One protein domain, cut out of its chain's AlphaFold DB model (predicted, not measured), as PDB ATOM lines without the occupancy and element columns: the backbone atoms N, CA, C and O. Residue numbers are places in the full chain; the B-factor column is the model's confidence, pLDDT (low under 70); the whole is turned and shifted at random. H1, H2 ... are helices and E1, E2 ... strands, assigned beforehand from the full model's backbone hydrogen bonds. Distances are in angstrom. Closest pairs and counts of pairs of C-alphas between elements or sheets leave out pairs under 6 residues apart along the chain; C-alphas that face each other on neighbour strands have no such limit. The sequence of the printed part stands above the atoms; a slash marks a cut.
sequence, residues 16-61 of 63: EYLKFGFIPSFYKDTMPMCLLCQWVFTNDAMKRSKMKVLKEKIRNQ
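Overview. This is residues 16 to 61 of the 63 residues of an uncharacterized protein of Trichinella murrelli (UniProt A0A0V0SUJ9). A small hairpin of two short strands, E1 and E2, follows the short helix H1; beyond E2 the chain loops through the short helix H2 to the longest helix, H3, set apart from both strands. The printed part has 46 residues, in order H1, E1, E2, H2, H3, with an antiparallel sheet, E1 - E2; the class is mixed, helices and strands. It is compact, radius of gyration of the C-alphas 9.7 A, spanning 24 by 20 by 17 A.

Along the chain. H1, residues 16 to 20, begins at C-alpha 16 (242.026, 92.536, 137.503). E1 is residues 22 to 24, E2 32 to 34, H2 43 to 46. H3, residues 51 to 60, 14.1 A long, ends at C-alpha 60 (223.594, 106.330, 134.237).

Arrangement. E1 and E2 are an antiparallel hairpin at 136 degrees; N 23 and O 33 are 2.9 A apart, within hydrogen-bond range. H1 and H2 are close but not clearly touching, closest C-alphas Tyr 17 and Met 46, 8.0 A. H2 and H3 only just touch, only at the corner, with 3 pairs of C-alphas within 8 A, the closest Ala 45 and Met 51, 6.5 A. H1 and H3 are apart. In H3 every O i to N i+4 pair is within hydrogen-bond range; in H1 0 of 1, but 2 of 2 O i to N i+3 pairs; H2 is too short for an O i to N i+4 pair.

Size, cuts and confidence. The farthest C-alphas, Asp 29 and Asn 60, are 25.7 A apart. The printed part has no cut and no long link. Residues 16 to 18 and 61 have pLDDT under 70.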
ATOM      1  N   GLU A  16     243.044  92.083 136.550       68.56
ATOM      2  CA  GLU A  16     242.026  92.536 137.503       68.56
ATOM      3  C   GLU A  16     240.983  93.460 136.865       68.56
ATOM      4  O   GLU A  16     239.835  93.467 137.305       68.56
ATOM      5  N   TYR A  17     241.347  94.199 135.811       67.44
ATOM      6  CA  TYR A  17     240.423  95.090 135.118       67.44
ATOM      7  C   TYR A  17     239.451  94.360 134.183       67.44
ATOM      8  O   TYR A  17     238.346  94.861 133.964       67.44
ATOM      9  N   LEU A  18     239.800  93.153 133.714       67.50
ATOM     10  CA  LEU A  18     238.897  92.297 132.930       67.50
ATOM     11  C   LEU A  18     237.661  91.899 133.749       67.50
ATOM     12  O   LEU A  18     236.560  91.832 133.209       67.50
ATOM     13  N   LYS A  19     237.807  91.738 135.076       70.94
ATOM     14  CA  LYS A  19     236.687  91.445 135.992       70.94
ATOM     15  C   LYS A  19     235.612  92.536 136.003       70.94
ATOM     16  O   LYS A  19     234.507  92.298 136.481       70.94
ATOM     17  N   PHE A  20     235.924  93.735 135.514       71.19
ATOM     18  CA  PHE A  20     234.983  94.849 135.443       71.19
ATOM     19  C   PHE A  20     234.357  95.031 134.052       71.19
ATOM     20  O   PHE A  20     233.632  96.002 133.861       71.19
ATOM     21  N   GLY A  21     234.604  94.120 133.101       77.69
ATOM     22  CA  GLY A  21     234.013  94.175 131.758       77.69
ATOM     23  C   GLY A  21     234.670  95.197 130.825       77.69
ATOM     24  O   GLY A  21     234.038  95.659 129.874       77.69
ATOM     25  N   PHE A  22     235.924  95.572 131.105       80.06
ATOM     26  CA  PHE A  22     236.721  96.413 130.217       80.06
ATOM     27  C   PHE A  22     237.722  95.571 129.437       80.06
ATOM     28  O   PHE A  22     238.437  94.751 130.014       80.06
ATOM     29  N   ILE A  23     237.798  95.826 128.138       83.44
ATOM     30  CA  ILE A  23     238.756  95.228 127.209       83.44
ATOM     31  C   ILE A  23     239.705  96.306 126.673       83.44
ATOM     32  O   ILE A  23     239.398  97.492 126.783       83.44
ATOM     33  N   PRO A  24     240.859  95.948 126.093       81.62
ATOM     34  CA  PRO A  24     241.618  96.883 125.271       81.62
ATOM     35  C   PRO A  24     240.750  97.405 124.120       81.62
ATOM     36  O   PRO A  24     239.973  96.653 123.531       81.62
ATOM     37  N   SER A  25     240.854  98.694 123.809       83.50
ATOM     38  CA  SER A  25     240.130  99.275 122.680       83.50
ATOM     39  C   SER A  25     240.717  98.779 121.362       83.50
ATOM     40  O   SER A  25     241.936  98.708 121.222       83.50
ATOM     41  N   PHE A  26     239.856  98.529 120.374       80.38
ATOM     42  CA  PHE A  26     240.270  98.063 119.046       80.38
ATOM     43  C   PHE A  26     241.203  99.035 118.304       80.38
ATOM     44  O   PHE A  26     241.962  98.624 117.437       80.38
ATOM     45  N   TYR A  27     241.148 100.328 118.638       79.44
ATOM     46  CA  TYR A  27     241.962 101.367 117.999       79.44
ATOM     47  C   TYR A  27     243.300 101.599 118.708       79.44
ATOM     48  O   TYR A  27     244.276 102.016 118.085       79.44
ATOM     49  N   LYS A  28     243.331 101.406 120.032       79.19
ATOM     50  CA  LYS A  28     244.503 101.618 120.886       79.19
ATOM     51  C   LYS A  28     244.469 100.639 122.053       79.19
ATOM     52  O   LYS A  28     243.772 100.875 123.041       79.19
ATOM     53  N   ASP A  29     245.338  99.638 122.016       74.56
ATOM     54  CA  ASP A  29     245.448  98.607 123.062       74.56
ATOM     55  C   ASP A  29     245.789  99.162 124.460       74.56
ATOM     56  O   ASP A  29     245.684  98.478 125.475       74.56
ATOM     57  N   THR A  30     246.218 100.425 124.531       75.81
ATOM     58  CA  THR A  30     246.541 101.132 125.779       75.81
ATOM     59  C   THR A  30     245.332 101.790 126.444       75.81
ATOM     60  O   THR A  30     245.426 102.204 127.607       75.81
ATOM     61  N   MET A  31     244.209 101.895 125.730       81.38
ATOM     62  CA  MET A  31     242.977 102.486 126.233       81.38
ATOM     63  C   MET A  31     241.941 101.399 126.543       81.38
ATOM     64  O   MET A  31     241.714 100.531 125.706       81.38
ATOM     65  N   PRO A  32     241.293 101.438 127.716       82.06
ATOM     66  CA  PRO A  32     240.131 100.599 128.008       82.06
ATOM     67  C   PRO A  32     238.944 100.949 127.127       82.06
ATOM     68  O   PRO A  32     238.628 102.119 126.946       82.06
ATOM     69  N   MET A  33     238.191  99.939 126.733       85.38
ATOM     70  CA  MET A  33     236.839 100.050 126.217       85.38
ATOM     71  C   MET A  33     235.902  99.240 127.115       85.38
ATOM     72  O   MET A  33     236.219  98.111 127.483       85.38
ATOM     73  N   CYS A  34     234.761  99.806 127.504       83.12
ATOM     74  CA  CYS A  34     233.728  99.049 128.212       83.12
ATOM     75  C   CYS A  34     232.912  98.238 127.208       83.12
ATOM     76  O   CYS A  34     232.415  98.810 126.248       83.12
ATOM     77  N   LEU A  35     232.712  96.941 127.438       79.94
ATOM     78  CA  LEU A  35     231.893  96.110 126.546       79.94
ATOM     79  C   LEU A  35     230.398  96.451 126.587       79.94
ATOM     80  O   LEU A  35     229.696  96.213 125.613       79.94
ATOM     81  N   LEU A  36     229.913  97.004 127.703       79.81
ATOM     82  CA  LEU A  36     228.486  97.275 127.897       79.81
ATOM     83  C   LEU A  36     228.024  98.511 127.122       79.81
ATOM     84  O   LEU A  36     226.979  98.474 126.491       79.81
ATOM     85  N   CYS A  37     228.812  99.588 127.154       82.31
ATOM     86  CA  CYS A  37     228.500 100.822 126.430       82.31
ATOM     87  C   CYS A  37     229.381 101.048 125.194       82.31
ATOM     88  O   CYS A  37     229.170 102.020 124.484       82.31
ATOM     89  N   GLN A  38     230.379 100.192 124.938       83.38
ATOM     90  CA  GLN A  38     231.370 100.310 123.848       83.38
ATOM     91  C   GLN A  38     232.201 101.606 123.870       83.38
ATOM     92  O   GLN A  38     232.878 101.950 122.902       83.38
ATOM     93  N   TRP A  39     232.209 102.325 124.996       84.44
ATOM     94  CA  TRP A  39     232.962 103.569 125.138       84.44
ATOM     95  C   TRP A  39     234.413 103.326 125.515       84.44
ATOM     96  O   TRP A  39     234.717 102.487 126.367       84.44
ATOM     97  N   VAL A  40     235.298 104.126 124.919       84.50
ATOM     98  CA  VAL A  40     236.726 104.153 125.231       84.50
ATOM     99  C   VAL A  40     236.982 105.144 126.363       84.50
ATOM    100  O   VAL A  40     236.602 106.311 126.286       84.50
ATOM    101  N   PHE A  41     237.650 104.689 127.416       79.38
ATOM    102  CA  PHE A  41     238.032 105.506 128.563       79.38
ATOM    103  C   PHE A  41     239.539 105.759 128.572       79.38
ATOM    104  O   PHE A  41     240.321 105.115 127.875       79.38
ATOM    105  N   THR A  42     239.975 106.712 129.390       81.56
ATOM    106  CA  THR A  42     241.401 106.920 129.642       81.56
ATOM    107  C   THR A  42     241.898 105.954 130.714       81.56
ATOM    108  O   THR A  42     241.149 105.525 131.592       81.56
ATOM    109  N   ASN A  43     243.194 105.642 130.688       77.12
ATOM    110  CA  ASN A  43     243.818 104.781 131.698       77.12
ATOM    111  C   ASN A  43     243.643 105.340 133.130       77.12
ATOM    112  O   ASN A  43     243.460 104.595 134.087       77.12
ATOM    113  N   ASP A  44     243.610 106.668 133.277       79.12
ATOM    114  CA  ASP A  44     243.402 107.328 134.568       79.12
ATOM    115  C   ASP A  44     242.001 107.085 135.155       79.12
ATOM    116  O   ASP A  44     241.878 106.874 136.365       79.12
ATOM    117  N   ALA A  45     240.959 107.020 134.316       73.88
ATOM    118  CA  ALA A  45     239.595 106.705 134.752       73.88
ATOM    119  C   ALA A  45     239.474 105.295 135.360       73.88
ATOM    120  O   ALA A  45     238.540 105.017 136.111       73.88
ATOM    121  N   MET A  46     240.448 104.429 135.076       75.12
ATOM    122  CA  MET A  46     240.505 103.049 135.552       75.12
ATOM    123  C   MET A  46     241.279 102.889 136.854       75.12
ATOM    124  O   MET A  46     241.322 101.793 137.408       75.12
ATOM    125  N   LYS A  47     241.852 103.965 137.409       79.44
ATOM    126  CA  LYS A  47     242.397 103.918 138.771       79.44
ATOM    127  C   LYS A  47     241.308 103.465 139.742       79.44
ATOM    128  O   LYS A  47     240.173 103.932 139.682       79.44
ATOM    129  N   ARG A  48     241.671 102.598 140.693       73.56
ATOM    130  CA  ARG A  48     240.742 101.991 141.666       73.56
ATOM    131  C   ARG A  48     239.868 103.019 142.400       73.56
ATOM    132  O   ARG A  48     238.706 102.738 142.674       73.56
ATOM    133  N   SER A  49     240.402 104.216 142.655       81.56
ATOM    134  CA  SER A  49     239.678 105.351 143.244       81.56
ATOM    135  C   SER A  49     238.588 105.934 142.336       81.56
ATOM    136  O   SER A  49     237.532 106.324 142.824       81.56
ATOM    137  N   LYS A  50     238.806 105.960 141.018       78.75
ATOM    138  CA  LYS A  50     237.884 106.515 140.011       78.75
ATOM    139  C   LYS A  50     236.935 105.468 139.429       78.75
ATOM    140  O   LYS A  50     235.895 105.814 138.877       78.75
ATOM    141  N   MET A  51     237.231 104.187 139.637       78.75
ATOM    142  CA  MET A  51     236.460 103.071 139.094       78.75
ATOM    143  C   MET A  51     235.021 102.990 139.631       78.75
ATOM    144  O   MET A  51     234.127 102.563 138.906       78.75
ATOM    145  N   LYS A  52     234.764 103.424 140.875       80.31
ATOM    146  CA  LYS A  52     233.388 103.540 141.401       80.31
ATOM    147  C   LYS A  52     232.573 104.561 140.601       80.31
ATOM    148  O   LYS A  52     231.490 104.237 140.128       80.31
ATOM    149  N   VAL A  53     233.148 105.744 140.385       81.38
ATOM    150  CA  VAL A  53     232.539 106.828 139.600       81.38
ATOM    151  C   VAL A  53     232.338 106.398 138.149       81.38
ATOM    152  O   VAL A  53     231.298 106.665 137.559       81.38
ATOM    153  N   LEU A  54     233.308 105.685 137.576       81.25
ATOM    154  CA  LEU A  54     233.213 105.155 136.220       81.25
ATOM    155  C   LEU A  54     232.034 104.183 136.062       81.25
ATOM    156  O   LEU A  54     231.272 104.305 135.111       81.25
ATOM    157  N   LYS A  55     231.849 103.252 137.007       78.25
ATOM    158  CA  LYS A  55     230.711 102.315 136.996       78.25
ATOM    159  C   LYS A  55     229.368 103.028 137.090       78.25
ATOM    160  O   LYS A  55     228.411 102.612 136.447       78.25
ATOM    161  N   GLU A  56     229.289 104.070 137.906       82.38
ATOM    162  CA  GLU A  56     228.077 104.873 138.040       82.38
ATOM    163  C   GLU A  56     227.782 105.652 136.754       82.38
ATOM    164  O   GLU A  56     226.657 105.617 136.267       82.38
ATOM    165  N   LYS A  57     228.808 106.232 136.120       79.75
ATOM    166  CA  LYS A  57     228.679 106.862 134.798       79.75
ATOM    167  C   LYS A  57     228.217 105.886 133.720       79.75
ATOM    168  O   LYS A  57     227.363 106.248 132.928       79.75
ATOM    169  N   ILE A  58     228.746 104.662 133.697       79.38
ATOM    170  CA  ILE A  58     228.314 103.631 132.738       79.38
ATOM    171  C   ILE A  58     226.852 103.238 132.982       79.38
ATOM    172  O   ILE A  58     226.111 103.056 132.028       79.38
ATOM    173  N   ARG A  59     226.427 103.140 134.248       78.19
ATOM    174  CA  ARG A  59     225.042 102.806 134.615       78.19
ATOM    175  C   ARG A  59     224.046 103.913 134.270       78.19
ATOM    176  O   ARG A  59     222.917 103.613 133.912       78.19
ATOM    177  N   ASN A  60     224.458 105.167 134.420       75.56
ATOM    178  CA  ASN A  60     223.594 106.330 134.237       75.56
ATOM    179  C   ASN A  60     223.610 106.872 132.800       75.56
ATOM    180  O   ASN A  60     222.930 107.861 132.534       75.56
ATOM    181  N   GLN A  61     224.380 106.271 131.887       66.88
ATOM    182  CA  GLN A  61     224.338 106.662 130.481       66.88
ATOM    183  C   GLN A  61     223.092 106.068 129.810       66.88
ATOM    184  O   GLN A  61     222.916 104.849 129.862       66.88
TER     185      GLN A  61